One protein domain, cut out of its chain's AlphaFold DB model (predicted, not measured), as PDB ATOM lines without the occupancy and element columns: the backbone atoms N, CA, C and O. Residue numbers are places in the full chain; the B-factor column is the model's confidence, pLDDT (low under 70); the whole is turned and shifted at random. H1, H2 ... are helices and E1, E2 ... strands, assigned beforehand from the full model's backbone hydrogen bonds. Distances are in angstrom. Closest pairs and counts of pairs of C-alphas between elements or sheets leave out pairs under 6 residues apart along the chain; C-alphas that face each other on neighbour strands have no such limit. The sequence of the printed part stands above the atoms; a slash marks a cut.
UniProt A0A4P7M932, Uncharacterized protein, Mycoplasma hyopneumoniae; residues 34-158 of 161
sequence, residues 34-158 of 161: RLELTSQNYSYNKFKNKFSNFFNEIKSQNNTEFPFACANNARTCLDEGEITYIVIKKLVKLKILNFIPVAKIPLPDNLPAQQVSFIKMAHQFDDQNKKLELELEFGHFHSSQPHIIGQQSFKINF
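Overview. This is residues 34 to 158 of the 161 residues of an uncharacterized protein of Mycoplasma hyopneumoniae (UniProt A0A4P7M932). A twisted sheet of three long strands, E3, E4 and E5, and one long helix, H1, spread apart like a V from the place where residues 44 to 48 of H1 come near the sheet, and the helix H3 fills the middle between them. A small two-stranded ribbon, E1 and E2, sits by residues 88 to 93 of H3, and the short helix H2 follows at the far end of H1. The printed part has 125 residues with three named helices and five named strands, in the order E1 H1 H2 H3 E2 E3 E4 E5. Both sheets, E3 - E4 - E5 and E1 - E2, are antiparallel, and the class is mixed, helices and strands. The whole is compact, with a radius of gyration of the C-alphas of 15.3 A and spans of 45 by 37 by 25 A.

Arrangement. E3, residues 118 to 126, E4, residues 131 to 142, and E5, residues 145 to 157, form a meander, each strand the antiparallel neighbour of the one before, in two hairpins. Between E3 and E4, N 120 and O 137 are within hydrogen-bond range at 2.8 A; between E4 and E5, N 136 and O 152 are at 2.8 A. E5 bends by 65 degrees at residue 149. H3, residues 80 to 93, is on this sheet over E3, at a height over the sheet of 7.4 A, and stands up from it at 75 degrees; their closest C-alphas, of Gly 81 and Lys 120, are 4.4 A apart. H1, residues 44 to 65, touches H3 with residues 51 to 59 alone, at a steep tilt of 59 degrees, opposite ways; the closest C-alphas, of Phe 54 and Val 87, are 6.0 A apart. H1 only grazes the sheet, with residues 44 to 48. H2, residues 67 to 71, is close to H1 but not clearly touching, with the C-alphas of Asn 63 and Cys 70 closest at 6.0 A. E1, residues 34 to 37, and E2, residues 97 to 101, are antiparallel neighbours, with N 36 and O 98 at 3.0 A. The closest C-alphas of E1 and E5, of Glu 36 and Ile 156, are 6.3 A apart; those of H3 and E2, of Leu 91 and Leu 97, are 5.6 A apart. Every O i to N i+4 pair is within hydrogen-bond range in H1, H2 and H3.

Along the chain. E3 spans 26.7 A from first to last C-alpha, E4 35.2 A and E5 34.3 A, ending at C-alpha 157 (222.673, 231.307, 291.909). H1 begins at C-alpha 44 (227.304, 224.675, 294.750) and spans 31.4 A; H3 spans 19.9 A. E1 begins at C-alpha 34 (212.625, 228.878, 283.554).

Size, cuts and confidence. The two C-alphas farthest apart, of Asn 41 and Ser 143, are 46.0 A apart. The printed part has no cut. The link E2 to E3, residues 102 to 117, is long. The mean pLDDT of the printed part is 92.7, and no printed residue is under 70.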
ATOM      1  N   ARG A  34     211.991 228.645 282.261       93.25
ATOM      2  CA  ARG A  34     212.625 228.878 283.554       93.25
ATOM      3  C   ARG A  34     213.424 227.642 283.918       93.25
ATOM      4  O   ARG A  34     212.916 226.525 283.824       93.25
ATOM      5  N   LEU A  35     214.668 227.863 284.321       95.44
ATOM      6  CA  LEU A  35     215.567 226.832 284.814       95.44
ATOM      7  C   LEU A  35     216.023 227.227 286.216       95.44
ATOM      8  O   LEU A  35     216.657 228.263 286.395       95.44
ATOM      9  N   GLU A  36     215.670 226.421 287.210       95.44
ATOM     10  CA  GLU A  36     215.917 226.734 288.619       95.44
ATOM     11  C   GLU A  36     216.270 225.481 289.421       95.44
ATOM     12  O   GLU A  36     215.953 224.361 289.020       95.44
ATOM     13  N   LEU A  37     216.926 225.660 290.569       95.94
ATOM     14  CA  LEU A  37     217.146 224.567 291.513       95.94
ATOM     15  C   LEU A  37     215.817 224.134 292.131       95.94
ATOM     16  O   LEU A  37     215.028 224.964 292.580       95.94
ATOM     17  N   THR A  38     215.616 222.825 292.249       95.00
ATOM     18  CA  THR A  38     214.473 222.280 292.992       95.00
ATOM     19  C   THR A  38     214.571 222.593 294.486       95.00
ATOM     20  O   THR A  38     213.555 222.775 295.152       95.00
ATOM     21  N   SER A  39     215.793 222.660 295.022       92.25
ATOM     22  CA  SER A  39     216.074 223.072 296.398       92.25
ATOM     23  C   SER A  39     217.088 224.207 296.395       92.25
ATOM     24  O   SER A  39     218.211 224.030 295.929       92.25
ATOM     25  N   GLN A  40     216.711 225.351 296.963       87.50
ATOM     26  CA  GLN A  40     217.590 226.522 297.088       87.50
ATOM     27  C   GLN A  40     218.807 226.262 297.996       87.50
ATOM     28  O   GLN A  40     219.818 226.942 297.881       87.50
ATOM     29  N   ASN A  41     218.742 225.229 298.844       89.25
ATOM     30  CA  ASN A  41     219.833 224.822 299.736       89.25
ATOM     31  C   ASN A  41     220.767 223.778 299.098       89.25
ATOM     32  O   ASN A  41     221.554 223.133 299.792       89.25
ATOM     33  N   TYR A  42     220.641 223.516 297.794       91.50
ATOM     34  CA  TYR A  42     221.542 222.594 297.118       91.50
ATOM     35  C   TYR A  42     222.940 223.216 297.034       91.50
ATOM     36  O   TYR A  42     223.104 224.297 296.484       91.50
ATOM     37  N   SER A  43     223.951 222.527 297.564       94.50
ATOM     38  CA  SER A  43     225.329 223.035 297.598       94.50
ATOM     39  C   SER A  43     225.914 223.227 296.197       94.50
ATOM     40  O   SER A  43     225.819 222.329 295.349       94.50
ATOM     41  N   TYR A  44     226.600 224.356 295.994       95.81
ATOM     42  CA  TYR A  44     227.304 224.675 294.750       95.81
ATOM     43  C   TYR A  44     228.316 223.591 294.378       95.81
ATOM     44  O   TYR A  44     228.304 223.069 293.263       95.81
ATOM     45  N   ASN A  45     229.166 223.197 295.327       95.50
ATOM     46  CA  ASN A  45     230.221 222.219 295.075       95.50
ATOM     47  C   ASN A  45     229.642 220.837 294.754       95.50
ATOM     48  O   ASN A  45     230.113 220.156 293.839       95.50
ATOM     49  N   LYS A  46     228.571 220.430 295.452       95.75
ATOM     50  CA  LYS A  46     227.861 219.182 295.128       95.75
ATOM     51  C   LYS A  46     227.264 219.233 293.724       95.75
ATOM     52  O   LYS A  46     227.329 218.234 293.007       95.75
ATOM     53  N   PHE A  47     226.707 220.379 293.331       97.12
ATOM     54  CA  PHE A  47     226.133 220.567 292.003       97.12
ATOM     55  C   PHE A  47     227.211 220.489 290.929       97.12
ATOM     56  O   PHE A  47     227.103 219.657 290.032       97.12
ATOM     57  N   LYS A  48     228.270 221.300 291.050       97.44
ATOM     58  CA  LYS A  48     229.371 221.367 290.084       97.44
ATOM     59  C   LYS A  48     230.026 220.001 289.895       97.44
ATOM     60  O   LYS A  48     230.172 219.554 288.766       97.44
ATOM     61  N   ASN A  49     230.318 219.287 290.982       97.56
ATOM     62  CA  ASN A  49     230.902 217.946 290.899       97.56
ATOM     63  C   ASN A  49     229.977 216.964 290.171       97.56
ATOM     64  O   ASN A  49     230.425 216.205 289.313       97.56
ATOM     65  N   LYS A  50     228.675 216.982 290.475       97.69
ATOM     66  CA  LYS A  50     227.712 216.099 289.810       97.69
ATOM     67  C   LYS A  50     227.535 216.455 288.330       97.69
ATOM     68  O   LYS A  50     227.480 215.547 287.505       97.69
ATOM     69  N   PHE A  51     227.490 217.744 287.998       98.44
ATOM     70  CA  PHE A  51     227.472 218.227 286.621       98.44
ATOM     71  C   PHE A  51     228.704 217.725 285.857       98.44
ATOM     72  O   PHE A  51     228.549 217.041 284.848       98.44
ATOM     73  N   SER A  52     229.912 217.981 286.371       98.12
ATOM     74  CA  SER A  52     231.170 217.583 285.729       98.12
ATOM     75  C   SER A  52     231.286 216.069 285.561       98.12
ATOM     76  O   SER A  52     231.747 215.599 284.524       98.12
ATOM     77  N   ASN A  53     230.822 215.293 286.544       98.38
ATOM     78  CA  ASN A  53     230.805 213.835 286.445       98.38
ATOM     79  C   ASN A  53     229.912 213.363 285.292       98.38
ATOM     80  O   ASN A  53     230.362 212.563 284.477       98.38
ATOM     81  N   PHE A  54     228.683 213.880 285.180       98.44
ATOM     82  CA  PHE A  54     227.802 213.526 284.062       98.44
ATOM     83  C   PHE A  54     228.344 213.998 282.718       98.44
ATOM     84  O   PHE A  54     228.241 213.264 281.740       98.44
ATOM     85  N   PHE A  55     228.926 215.195 282.671       98.38
ATOM     86  CA  PHE A  55     229.521 215.737 281.458       98.38
ATOM     87  C   PHE A  55     230.644 214.828 280.944       98.38
ATOM     88  O   PHE A  55     230.615 214.396 279.793       98.38
ATOM     89  N   ASN A  56     231.589 214.464 281.814       98.00
ATOM     90  CA  ASN A  56     232.712 213.598 281.460       98.00
ATOM     91  C   ASN A  56     232.268 212.170 281.122       98.00
ATOM     92  O   ASN A  56     232.814 211.571 280.199       98.00
ATOM     93  N   GLU A  57     231.271 211.635 281.832       97.75
ATOM     94  CA  GLU A  57     230.678 210.327 281.534       97.75
ATOM     95  C   GLU A  57     230.115 210.298 280.106       97.75
ATOM     96  O   GLU A  57     230.484 209.427 279.320       97.75
ATOM     97  N   ILE A  58     229.281 211.282 279.748       96.62
ATOM     98  CA  ILE A  58     228.661 211.368 278.419       96.62
ATOM     99  C   ILE A  58     229.724 211.625 277.346       96.62
ATOM    100  O   ILE A  58     229.707 210.969 276.309       96.62
ATOM    101  N   LYS A  59     230.678 212.534 277.592       95.38
ATOM    102  CA  LYS A  59     231.775 212.824 276.654       95.38
ATOM    103  C   LYS A  59     232.614 211.574 276.377       95.38
ATOM    104  O   LYS A  59     232.937 211.290 275.228       95.38
ATOM    105  N   SER A  60     232.929 210.803 277.418       94.69
ATOM    106  CA  SER A  60     233.677 209.549 277.301       94.69
ATOM    107  C   SER A  60     232.895 208.477 276.533       94.69
ATOM    108  O   SER A  60     233.447 207.845 275.631       94.69
ATOM    109  N   GLN A  61     231.602 208.310 276.831       94.44
ATOM    110  CA  GLN A  61     230.716 207.389 276.108       94.44
ATOM    111  C   GLN A  61     230.615 207.763 274.625       94.44
ATOM    112  O   GLN A  61     230.880 206.923 273.774       94.44
ATOM    113  N   ASN A  62     230.354 209.035 274.314       93.00
ATOM    114  CA  ASN A  62     230.274 209.548 272.945       93.00
ATOM    115  C   ASN A  62     231.570 209.288 272.150       93.00
ATOM    116  O   ASN A  62     231.524 208.799 271.024       93.00
ATOM    117  N   ASN A  63     232.735 209.516 272.767       90.56
ATOM    118  CA  ASN A  63     234.032 209.218 272.153       90.56
ATOM    119  C   ASN A  63     234.290 207.712 271.973       90.56
ATOM    120  O   ASN A  63     234.998 207.322 271.051       90.56
ATOM    121  N   THR A  64     233.751 206.872 272.857       92.19
ATOM    122  CA  THR A  64     233.915 205.410 272.790       92.19
ATOM    123  C   THR A  64     233.001 204.793 271.734       92.19
ATOM    124  O   THR A  64     233.419 203.890 271.013       92.19
ATOM    125  N   GLU A  65     231.768 205.284 271.625       91.25
ATOM    126  CA  GLU A  65     230.771 204.803 270.665       91.25
ATOM    127  C   GLU A  65     231.046 205.318 269.246       91.25
ATOM    128  O   GLU A  65     230.864 204.584 268.274       91.25
ATOM    129  N   PHE A  66     231.551 206.550 269.117       91.00
ATOM    130  CA  PHE A  66     231.805 207.195 267.827       91.00
ATOM    131  C   PHE A  66     233.242 207.740 267.690       91.00
ATOM    132  O   PHE A  66     233.428 208.909 267.336       91.00
ATOM    133  N   PRO A  67     234.290 206.915 267.888       87.25
ATOM    134  CA  PRO A  67     235.677 207.383 267.967       87.25
ATOM    135  C   PRO A  67     236.137 208.085 266.688       87.25
ATOM    136  O   PRO A  67     236.738 209.156 266.740       87.25
ATOM    137  N   PHE A  68     235.802 207.528 265.521       89.38
ATOM    138  CA  PHE A  68     236.151 208.128 264.232       89.38
ATOM    139  C   PHE A  68     235.339 209.387 263.924       89.38
ATOM    140  O   PHE A  68     235.854 210.296 263.277       89.38
ATOM    141  N   ALA A  69     234.083 209.458 264.374       87.12
ATOM    142  CA  ALA A  69     233.276 210.657 264.191       87.12
ATOM    143  C   ALA A  69     233.840 211.804 265.030       87.12
ATOM    144  O   ALA A  69     234.029 212.897 264.512       87.12
ATOM    145  N   CYS A  70     234.177 211.536 266.292       87.56
ATOM    146  CA  CYS A  70     234.730 212.537 267.193       87.56
ATOM    147  C   CYS A  70     236.142 212.972 266.802       87.56
ATOM    148  O   CYS A  70     236.441 214.160 266.856       87.56
ATOM    149  N   ALA A  71     236.983 212.059 266.305       86.38
ATOM    150  CA  ALA A  71     238.298 212.420 265.771       86.38
ATOM    151  C   ALA A  71     238.215 213.351 264.546       86.38
ATOM    152  O   ALA A  71     239.097 214.182 264.347       86.38
ATOM    153  N   ASN A  72     237.157 213.226 263.738       85.25
ATOM    154  CA  ASN A  72     236.957 214.012 262.517       85.25
ATOM    155  C   ASN A  72     235.935 215.153 262.676       85.25
ATOM    156  O   ASN A  72     235.555 215.755 261.673       85.25
ATOM    157  N   ASN A  73     235.460 215.438 263.896       80.50
ATOM    158  CA  ASN A  73     234.372 216.392 264.163       80.50
ATOM    159  C   ASN A  73     233.135 216.176 263.263       80.50
ATOM    160  O   ASN A  73     232.495 217.123 262.805       80.50
ATOM    161  N   ALA A  74     232.818 214.917 262.959       83.81
ATOM    162  CA  ALA A  74     231.649 214.576 262.167       83.81
ATOM    163  C   ALA A  74     230.370 214.839 262.970       83.81
ATOM    164  O   ALA A  74     230.350 214.697 264.189       83.81
ATOM    165  N   ARG A  75     229.271 215.142 262.269       79.81
ATOM    166  CA  ARG A  75     227.973 215.517 262.861       79.81
ATOM    167  C   ARG A  75     227.400 214.503 263.863       79.81
ATOM    168  O   ARG A  75     226.554 214.861 264.667       79.81
ATOM    169  N   THR A  76     227.801 213.239 263.783       83.00
ATOM    170  CA  THR A  76     227.368 212.194 264.720       83.00
ATOM    171  C   THR A  76     228.085 212.246 266.066       83.00
ATOM    172  O   THR A  76     227.591 211.647 267.014       83.00
ATOM    173  N   CYS A  77     229.218 212.943 266.171       91.00
ATOM    174  CA  CYS A  77     229.838 213.223 267.457       91.00
ATOM    175  C   CYS A  77     229.138 214.412 268.111       91.00
ATOM    176  O   CYS A  77     229.096 215.493 267.527       91.00
ATOM    177  N   LEU A  78     228.638 214.211 269.329       92.69
ATOM    178  CA  LEU A  78     228.056 215.299 270.111       92.69
ATOM    179  C   LEU A  78     229.098 216.373 270.438       92.69
ATOM    180  O   LEU A  78     230.190 216.055 270.921       92.69
ATOM    181  N   ASP A  79     228.728 217.635 270.248       92.06
ATOM    182  CA  ASP A  79     229.522 218.760 270.733       92.06
ATOM    183  C   ASP A  79     229.282 219.055 272.226       92.06
ATOM    184  O   ASP A  79     228.402 218.493 272.883       92.06
ATOM    185  N   GLU A  80     230.096 219.945 272.801       95.19
ATOM    186  CA  GLU A  80     230.016 220.269 274.230       95.19
ATOM    187  C   GLU A  80     228.680 220.909 274.630       95.19
ATOM    188  O   GLU A  80     228.223 220.721 275.762       95.19
ATOM    189  N   GLY A  81     228.027 221.628 273.717       96.88
ATOM    190  CA  GLY A  81     226.722 222.230 273.958       96.88
ATOM    191  C   GLY A  81     225.610 221.184 273.984       96.88
ATOM    192  O   GLY A  81     224.738 221.224 274.857       96.88
ATOM    193  N   GLU A  82     225.655 220.210 273.078       96.12
ATOM    194  CA  GLU A  82     224.734 219.069 273.057       96.12
ATOM    195  C   GLU A  82     224.910 218.200 274.310       96.12
ATOM    196  O   GLU A  82     223.931 217.857 274.980       96.12
ATOM    197  N   ILE A  83     226.158 217.914 274.700       97.81
ATOM    198  CA  ILE A  83     226.469 217.174 275.934       97.81
ATOM    199  C   ILE A  83     225.925 217.920 277.156       97.81
ATOM    200  O   ILE A  83     225.270 217.317 278.011       97.81
ATOM    201  N   THR A  84     226.150 219.232 277.240       98.31
ATOM    202  CA  THR A  84     225.643 220.063 278.339       98.31
ATOM    203  C   THR A  84     224.121 219.987 278.440       98.31
ATOM    204  O   THR A  84     223.587 219.793 279.534       98.31
ATOM    205  N   TYR A  85     223.404 220.069 277.315       97.94
ATOM    206  CA  TYR A  85     221.947 219.948 277.314       97.94
ATOM    207  C   TYR A  85     221.483 218.584 277.860       97.94
ATOM    208  O   TYR A  85     220.560 218.511 278.680       97.94
ATOM    209  N   ILE A  86     222.174 217.497 277.499       97.75
ATOM    210  CA  ILE A  86     221.911 216.156 278.047       97.75
ATOM    211  C   ILE A  86     222.171 216.114 279.563       97.75
ATOM    212  O   ILE A  86     221.379 215.519 280.303       97.75
ATOM    213  N   VAL A  87     223.233 216.763 280.053       98.44
ATOM    214  CA  VAL A  87     223.508 216.882 281.497       98.44
ATOM    215  C   VAL A  87     222.357 217.587 282.215       98.44
ATOM    216  O   VAL A  87     221.878 217.078 283.231       98.44
ATOM    217  N   ILE A  88     221.852 218.703 281.679       98.25
ATOM    218  CA  ILE A  88     220.701 219.407 282.260       98.25
ATOM    219  C   ILE A  88     219.468 218.501 282.305       98.25
ATOM    220  O   ILE A  88     218.833 218.396 283.355       98.25
ATOM    221  N   LYS A  89     219.176 217.746 281.240       97.50
ATOM    222  CA  LYS A  89     218.083 216.758 281.245       97.50
ATOM    223  C   LYS A  89     218.267 215.678 282.314       97.50
ATOM    224  O   LYS A  89     217.302 215.336 283.004       97.50
ATOM    225  N   LYS A  90     219.488 215.157 282.502       97.88
ATOM    226  CA  LYS A  90     219.800 214.214 283.596       97.88
ATOM    227  C   LYS A  90     219.525 214.859 284.964       97.88
ATOM    228  O   LYS A  90     218.888 214.232 285.810       97.88
ATOM    229  N   LEU A  91     219.948 216.105 285.182       98.06
ATOM    230  CA  LEU A  91     219.724 216.835 286.438       98.06
ATOM    231  C   LEU A  91     218.236 217.126 286.703       98.06
ATOM    232  O   LEU A  91     217.805 217.032 287.856       98.06
ATOM    233  N   VAL A  92     217.443 217.391 285.661       97.31
ATOM    234  CA  VAL A  92     215.977 217.522 285.753       97.31
ATOM    235  C   VAL A  92     215.327 216.190 286.127       97.31
ATOM    236  O   VAL A  92     214.529 216.128 287.060       97.31
ATOM    237  N   LYS A  93     215.721 215.086 285.481       97.25
ATOM    238  CA  LYS A  93     215.224 213.737 285.813       97.25
ATOM    239  C   LYS A  93     215.531 213.346 287.264       97.25
ATOM    240  O   LYS A  93     214.721 212.688 287.912       97.25
ATOM    241  N   LEU A  94     216.683 213.774 287.780       97.25
ATOM    242  CA  LEU A  94     217.090 213.582 289.175       97.25
ATOM    243  C   LEU A  94     216.453 214.580 290.150       97.25
ATOM    244  O   LEU A  94     216.770 214.539 291.338       97.25
ATOM    245  N   LYS A  95     215.567 215.464 289.671       96.69
ATOM    246  CA  LYS A  95     214.892 216.504 290.457       96.69
ATOM    247  C   LYS A  95     215.864 217.446 291.174       96.69
ATOM    248  O   LYS A  95     215.537 217.967 292.235       96.69
ATOM    249  N   ILE A  96     217.049 217.674 290.609       96.81
ATOM    250  CA  ILE A  96     217.997 218.694 291.089       96.81
ATOM    251  C   ILE A  96     217.656 220.050 290.465       96.81
ATOM    252  O   ILE A  96     217.720 221.074 291.143       96.81
ATOM    253  N   LEU A  97     217.264 220.030 289.191       97.62
ATOM    254  CA  LEU A  97     216.774 221.186 288.452       97.62
ATOM    255  C   LEU A  97     215.296 221.015 288.105       97.62
ATOM    256  O   LEU A  97     214.832 219.903 287.855       97.62
ATOM    257  N   ASN A  98     214.598 222.136 287.996       96.00
ATOM    258  CA  ASN A  98     213.313 222.255 287.330       96.00
ATOM    259  C   ASN A  98     213.525 223.028 286.032       96.00
ATOM    260  O   ASN A  98     214.011 224.157 286.071       96.00
ATOM    261  N   PHE A  99     213.152 222.431 284.899       95.31
ATOM    262  CA  PHE A  99     213.144 223.097 283.598       95.31
ATOM    263  C   PHE A  99     211.710 223.154 283.088       95.31
ATOM    264  O   PHE A  99     211.124 222.124 282.751       95.31
ATOM    265  N   ILE A 100     211.121 224.346 283.107       92.19
ATOM    266  CA  ILE A 100     209.691 224.532 282.867       92.19
ATOM    267  C   ILE A 100     209.439 225.601 281.803       92.19
ATOM    268  O   ILE A 100     210.193 226.569 281.708       92.19
ATOM    269  N   PRO A 101     208.365 225.470 281.015       90.81
ATOM    270  CA  PRO A 101     207.916 226.542 280.146       90.81
ATOM    271  C   PRO A 101     207.213 227.639 280.959       90.81
ATOM    272  O   PRO A 101     206.398 227.352 281.836       90.81
ATOM    273  N   VAL A 102     207.529 228.901 280.672       84.94
ATOM    274  CA  VAL A 102     206.903 230.077 281.312       84.94
ATOM    275  C   VAL A 102     205.608 230.471 280.591       84.94
ATOM    276  O   VAL A 102     204.679 230.992 281.204       84.94
ATOM    277  N   ALA A 103     205.512 230.179 279.293       76.44
ATOM    278  CA  ALA A 103     204.311 230.364 278.481       76.44
ATOM    279  C   ALA A 103     203.723 229.009 278.044       76.44
ATOM    280  O   ALA A 103     204.242 227.949 278.376       76.44
ATOM    281  N   LYS A 104     202.667 229.019 277.219       79.38
ATOM    282  CA  LYS A 104     202.119 227.806 276.569       79.38
ATOM    283  C   LYS A 104     203.045 227.217 275.484       79.38
ATOM    284  O   LYS A 104     202.573 226.560 274.562       79.38
ATOM    285  N   ILE A 105     204.343 227.497 275.552       81.38
ATOM    286  CA  ILE A 105     205.335 227.057 274.573       81.38
ATOM    287  C   ILE A 105     205.916 225.734 275.078       81.38
ATOM    288  O   ILE A 105     206.339 225.671 276.230       81.38
ATOM    289  N   PRO A 106     205.922 224.663 274.271       88.00
ATOM    290  CA  PRO A 106     206.526 223.401 274.679       88.00
ATOM    291  C   PRO A 106     208.044 223.550 274.883       88.00
ATOM    292  O   PRO A 106     208.690 224.420 274.293       88.00
ATOM    293  N   LEU A 107     208.624 222.680 275.715       91.19
ATOM    294  CA  LEU A 107     210.082 222.551 275.806       91.19
ATOM    295  C   LEU A 107     210.670 222.192 274.429       91.19
ATOM    296  O   LEU A 107     209.978 221.525 273.655       91.19
ATOM    297  N   PRO A 108     211.929 222.565 274.132       90.50
ATOM    298  CA  PRO A 108     212.537 222.302 272.827       90.50
ATOM    299  C   PRO A 108     212.472 220.830 272.395       90.50
ATOM    300  O   PRO A 108     212.191 220.551 271.236       90.50
ATOM    301  N   ASP A 109     212.627 219.886 273.335       90.00
ATOM    302  CA  ASP A 109     212.512 218.437 273.079       90.00
ATOM    303  C   ASP A 109     211.120 217.989 272.593       90.00
ATOM    304  O   ASP A 109     210.979 216.915 272.014       90.00
ATOM    305  N   ASN A 110     210.084 218.778 272.876       91.00
ATOM    306  CA  ASN A 110     208.695 218.451 272.560       91.00
ATOM    307  C   ASN A 110     208.224 219.127 271.262       91.00
ATOM    308  O   ASN A 110     207.055 219.000 270.894       91.00
ATOM    309  N   LEU A 111     209.103 219.874 270.587       88.56
ATOM    310  CA  LEU A 111     208.829 220.443 269.274       88.56
ATOM    311  C   LEU A 111     209.097 219.402 268.172       88.56
ATOM    312  O   LEU A 111     209.960 218.538 268.332       88.56
ATOM    313  N   PRO A 112     208.377 219.457 267.036       88.88
ATOM    314  CA  PRO A 112     208.620 218.547 265.921       88.88
ATOM    315  C   PRO A 112     210.056 218.647 265.399       88.88
ATOM    316  O   PRO A 112     210.598 219.747 265.285       88.88
ATOM    317  N   ALA A 113     210.635 217.522 264.976       85.00
ATOM    318  CA  ALA A 113     212.004 217.472 264.454       85.00
ATOM    319  C   ALA A 113     212.228 218.369 263.219       85.00
ATOM    320  O   ALA A 113     213.341 218.832 262.982       85.00
ATOM    321  N   GLN A 114     211.172 218.648 262.440       85.44
ATOM    322  CA  GLN A 114     211.239 219.599 261.323       85.44
ATOM    323  C   GLN A 114     211.460 221.048 261.786       85.44
ATOM    324  O   GLN A 114     211.931 221.868 261.006       85.44
ATOM    325  N   GLN A 115     211.100 221.370 263.030       83.88
ATOM    326  CA  GLN A 115     211.283 222.692 263.632       83.88
ATOM    327  C   GLN A 115     212.557 222.738 264.477       83.88
ATOM    328  O   GLN A 115     213.286 223.727 264.421       83.88
ATOM    329  N   VAL A 116     212.832 221.663 265.223       90.31
ATOM    330  CA  VAL A 116     213.998 221.536 266.098       90.31
ATOM    331  C   VAL A 116     214.772 220.271 265.757       90.31
ATOM    332  O   VAL A 116     214.407 219.173 266.164       90.31
ATOM    333  N   SER A 117     215.861 220.431 265.011       90.25
ATOM    334  CA  SER A 117     216.803 219.355 264.697       90.25
ATOM    335  C   SER A 117     218.124 219.467 265.463       90.25
ATOM    336  O   SER A 117     218.989 218.613 265.286       90.25
ATOM    337  N   PHE A 118     218.319 220.534 266.241       91.94
ATOM    338  CA  PHE A 118     219.434 220.678 267.173       91.94
ATOM    339  C   PHE A 118     218.997 221.437 268.427       91.94
ATOM    340  O   PHE A 118     218.156 222.336 268.365       91.94
ATOM    341  N   ILE A 119     219.602 221.073 269.556       95.31
ATOM    342  CA  ILE A 119     219.471 221.773 270.831       95.31
ATOM    343  C   ILE A 119     220.844 221.758 271.493       95.31
ATOM    344  O   ILE A 119     221.426 220.690 271.684       95.31
ATOM    345  N   LYS A 120     221.352 222.932 271.846       96.06
ATOM    346  CA  LYS A 120     222.661 223.109 272.468       96.06
ATOM    347  C   LYS A 120     222.527 224.007 273.676       96.06
ATOM    348  O   LYS A 120     221.661 224.877 273.721       96.06
ATOM    349  N   MET A 121     223.383 223.793 274.663       97.81
ATOM    350  CA  MET A 121     223.451 224.667 275.817       97.81
ATOM    351  C   MET A 121     224.904 224.933 276.191       97.81
ATOM    352  O   MET A 121     225.604 224.017 276.597       97.81
ATOM    353  N   ALA A 122     225.384 226.164 276.061       97.50
ATOM    354  CA  ALA A 122     226.687 226.524 276.617       97.50
ATOM    355  C   ALA A 122     226.584 226.635 278.144       97.50
ATOM    356  O   ALA A 122     225.505 226.918 278.671       97.50
ATOM    357  N   HIS A 123     227.688 226.410 278.860       97.88
ATOM    358  CA  HIS A 123     227.736 226.555 280.313       97.88
ATOM    359  C   HIS A 123     229.006 227.261 280.784       97.88
ATOM    360  O   HIS A 123     230.083 227.063 280.225       97.88
ATOM    361  N   GLN A 124     228.885 228.027 281.868       98.00
ATOM    362  CA  GLN A 124     230.008 228.658 282.549       98.00
ATOM    363  C   GLN A 124     229.787 228.662 284.064       98.00
ATOM    364  O   GLN A 124     228.800 229.195 284.570       98.00
ATOM    365  N   PHE A 125     230.730 228.071 284.798       96.88
ATOM    366  CA  PHE A 125     230.763 228.130 286.257       96.88
ATOM    367  C   PHE A 125     231.561 229.346 286.729       96.88
ATOM    368  O   PHE A 125     232.692 229.559 286.296       96.88
ATOM    369  N   ASP A 126     230.996 230.092 287.671       96.12
ATOM    370  CA  ASP A 126     231.670 231.153 288.410       96.12
ATOM    371  C   ASP A 126     231.853 230.698 289.862       96.12
ATOM    372  O   ASP A 126     230.940 230.758 290.695       96.12
ATOM    373  N   ASP A 127     233.062 230.216 290.156       94.56
ATOM    374  CA  ASP A 127     233.426 229.677 291.466       94.56
ATOM    375  C   ASP A 127     233.497 230.737 292.562       94.56
ATOM    376  O   ASP A 127     233.331 230.392 293.736       94.56
ATOM    377  N   GLN A 128     233.750 231.998 292.207       93.19
ATOM    378  CA  GLN A 128     233.844 233.089 293.173       93.19
ATOM    379  C   GLN A 128     232.452 233.461 293.664       93.19
ATOM    380  O   GLN A 128     232.210 233.522 294.867       93.19
ATOM    381  N   ASN A 129     231.520 233.641 292.728       93.88
ATOM    382  CA  ASN A 129     230.159 234.044 293.048       93.88
ATOM    383  C   ASN A 129     229.203 232.870 293.293       93.88
ATOM    384  O   ASN A 129     228.035 233.119 293.590       93.88
ATOM    385  N   LYS A 130     229.672 231.622 293.156       95.06
ATOM    386  CA  LYS A 130     228.869 230.392 293.276       95.06
ATOM    387  C   LYS A 130     227.674 230.413 292.324       95.06
ATOM    388  O   LYS A 130     226.519 230.294 292.734       95.06
ATOM    389  N   LYS A 131     227.953 230.612 291.034       95.12
ATOM    390  CA  LYS A 131     226.935 230.745 289.981       95.12
ATOM    391  C   LYS A 131     227.201 229.793 288.826       95.12
ATOM    392  O   LYS A 131     228.344 229.451 288.537       95.12
ATOM    393  N   LEU A 132     226.124 229.396 288.162       96.94
ATOM    394  CA  LEU A 132     226.158 228.742 286.862       96.94
ATOM    395  C   LEU A 132     225.369 229.594 285.872       96.94
ATOM    396  O   LEU A 132     224.191 229.879 286.094       96.94
ATOM    397  N   GLU A 133     226.022 229.968 284.783       97.81
ATOM    398  CA  GLU A 133     225.401 230.610 283.631       97.81
ATOM    399  C   GLU A 133     225.257 229.577 282.516       97.81
ATOM    400  O   GLU A 133     226.147 228.752 282.294       97.81
ATOM    401  N   LEU A 134     224.095 229.574 281.869       97.62
ATOM    402  CA  LEU A 134     223.768 228.663 280.779       97.62
ATOM    403  C   LEU A 134     223.182 229.458 279.625       97.62
ATOM    404  O   LEU A 134     222.424 230.396 279.852       97.62
ATOM    405  N   GLU A 135     223.467 229.049 278.400       97.12
ATOM    406  CA  GLU A 135     222.900 229.666 277.206       97.12
ATOM    407  C   GLU A 135     222.337 228.581 276.299       97.12
ATOM    408  O   GLU A 135     223.088 227.821 275.700       97.12
ATOM    409  N   LEU A 136     221.011 228.476 276.256       96.00
ATOM    410  CA  LEU A 136     220.283 227.550 275.400       96.00
ATOM    411  C   LEU A 136     220.115 228.149 274.012       96.00
ATOM    412  O   LEU A 136     219.639 229.273 273.885       96.00
ATOM    413  N   GLU A 137     220.377 227.338 272.998       95.00
ATOM    414  CA  GLU A 137     220.082 227.614 271.600       95.00
ATOM    415  C   GLU A 137     219.433 226.376 270.976       95.00
ATOM    416  O   GLU A 137     219.888 225.246 271.173       95.00
ATOM    417  N   PHE A 138     218.352 226.563 270.227       94.19
ATOM    418  CA  PHE A 138     217.719 225.476 269.492       94.19
ATOM    419  C   PHE A 138     217.121 225.957 268.177       94.19
ATOM    420  O   PHE A 138     216.760 227.125 268.003       94.19
ATOM    421  N   GLY A 139     217.009 225.025 267.240       93.12
ATOM    422  CA  GLY A 139     216.572 225.317 265.888       93.12
ATOM    423  C   GLY A 139     216.737 224.130 264.964       93.12
ATOM    424  O   GLY A 139     216.843 222.986 265.406       93.12
ATOM    425  N   HIS A 140     216.756 224.394 263.666       92.00
ATOM    426  CA  HIS A 140     216.911 223.364 262.645       92.00
ATOM    427  C   HIS A 140     218.000 223.724 261.644       92.00
ATOM    428  O   HIS A 140     218.372 224.883 261.492       92.00
ATOM    429  N   PHE A 141     218.512 222.722 260.935       87.50
ATOM    430  CA  PHE A 141     219.430 222.958 259.825       87.50
ATOM    431  C   PHE A 141     218.659 223.174 258.520       87.50
ATOM    432  O   PHE A 141     217.846 222.334 258.133       87.50
ATOM    433  N   HIS A 142     218.974 224.250 257.801       84.12
ATOM    434  CA  HIS A 142     218.580 224.449 256.409       84.12
ATOM    435  C   HIS A 142     219.832 224.382 255.532       84.12
ATOM    436  O   HIS A 142     220.717 225.224 255.647       84.12
ATOM    437  N   SER A 143     219.947 223.350 254.689       79.06
ATOM    438  CA  SER A 143     221.108 223.154 253.799       79.06
ATOM    439  C   SER A 143     222.464 223.276 254.523       79.06
ATOM    440  O   SER A 143     223.368 223.970 254.070       79.06
ATOM    441  N   SER A 144     222.582 222.613 255.681       79.12
ATOM    442  CA  SER A 144     223.746 222.622 256.591       79.12
ATOM    443  C   SER A 144     224.001 223.919 257.371       79.12
ATOM    444  O   SER A 144     224.857 223.917 258.252       79.12
ATOM    445  N   GLN A 145     223.251 224.995 257.127       84.25
ATOM    446  CA  GLN A 145     223.309 226.200 257.953       84.25
ATOM    447  C   GLN A 145     222.333 226.086 259.134       84.25
ATOM    448  O   GLN A 145     221.180 225.694 258.928       84.25
ATOM    449  N   PRO A 146     222.764 226.386 260.373       88.00
ATOM    450  CA  PRO A 146     221.862 226.407 261.515       88.00
ATOM    451  C   PRO A 146     220.934 227.623 261.423       88.00
ATOM    452  O   PRO A 146     221.383 228.756 261.268       88.00
ATOM    453  N   HIS A 147     219.633 227.384 261.536       90.81
ATOM    454  CA  HIS A 147     218.618 228.413 261.698       90.81
ATOM    455  C   HIS A 147     218.084 228.352 263.130       90.81
ATOM    456  O   HIS A 147     217.415 227.390 263.517       90.81
ATOM    457  N   ILE A 148     218.431 229.371 263.917       91.44
ATOM    458  CA  ILE A 148     218.086 229.483 265.335       91.44
ATOM    459  C   ILE A 148     216.641 229.963 265.451       91.44
ATOM    460  O   ILE A 148     216.295 231.028 264.945       91.44
ATOM    461  N   ILE A 149     215.801 229.188 266.137       89.56
ATOM    462  CA  ILE A 149     214.395 229.553 266.380       89.56
ATOM    463  C   ILE A 149     214.160 230.027 267.815       89.56
ATOM    464  O   ILE A 149     213.148 230.667 268.098       89.56
ATOM    465  N   GLY A 150     215.072 229.698 268.728       89.12
ATOM    466  CA  GLY A 150     214.992 230.100 270.119       89.12
ATOM    467  C   GLY A 150     216.364 230.124 270.769       89.12
ATOM    468  O   GLY A 150     217.183 229.229 270.567       89.12
ATOM    469  N   GLN A 151     216.580 231.164 271.564       93.00
ATOM    470  CA  GLN A 151     217.794 231.380 272.331       93.00
ATOM    471  C   GLN A 151     217.410 231.983 273.681       93.00
ATOM    472  O   GLN A 151     216.539 232.854 273.740       93.00
ATOM    473  N   GLN A 152     218.014 231.504 274.766       93.31
ATOM    474  CA  GLN A 152     217.761 232.036 276.102       93.31
ATOM    475  C   GLN A 152     218.930 231.769 277.051       93.31
ATOM    476  O   GLN A 152     219.419 230.644 277.151       93.31
ATOM    477  N   SER A 153     219.305 232.784 277.826       95.06
ATOM    478  CA  SER A 153     220.266 232.640 278.918       95.06
ATOM    479  C   SER A 153     219.568 232.329 280.246       95.06
ATOM    480  O   SER A 153     218.509 232.874 280.560       95.06
ATOM    481  N   PHE A 154     220.190 231.480 281.058       95.25
ATOM    482  CA  PHE A 154     219.778 231.176 282.423       95.25
ATOM    483  C   PHE A 154     220.902 231.493 283.394       95.25
ATOM    484  O   PHE A 154     222.085 231.362 283.080       95.25
ATOM    485  N   LYS A 155     220.506 231.839 284.616       95.75
ATOM    486  CA  LYS A 155     221.425 232.055 285.721       95.75
ATOM    487  C   LYS A 155     220.928 231.336 286.958       95.75
ATOM    488  O   LYS A 155     219.857 231.647 287.475       95.75
ATOM    489  N   ILE A 156     221.732 230.401 287.446       95.19
ATOM    490  CA  ILE A 156     221.476 229.676 288.684       95.19
ATOM    491  C   ILE A 156     222.449 230.201 289.733       95.19
ATOM    492  O   ILE A 156     223.662 230.029 289.612       95.19
ATOM    493  N   ASN A 157     221.906 230.861 290.752       93.88
ATOM    494  CA  ASN A 157     222.673 231.307 291.909       93.88
ATOM    495  C   ASN A 157     222.528 230.265 293.017       93.88
ATOM    496  O   ASN A 157     221.417 229.819 293.300       93.88
ATOM    497  N   PHE A 158     223.643 229.898 293.637       93.62
ATOM    498  CA  PHE A 158     223.668 229.005 294.784       93.62
ATOM    499  C   PHE A 158     223.875 229.843 296.045       93.62
ATOM    500  O   PHE A 158     224.571 230.861 296.013       93.62
TER     501      PHE A 158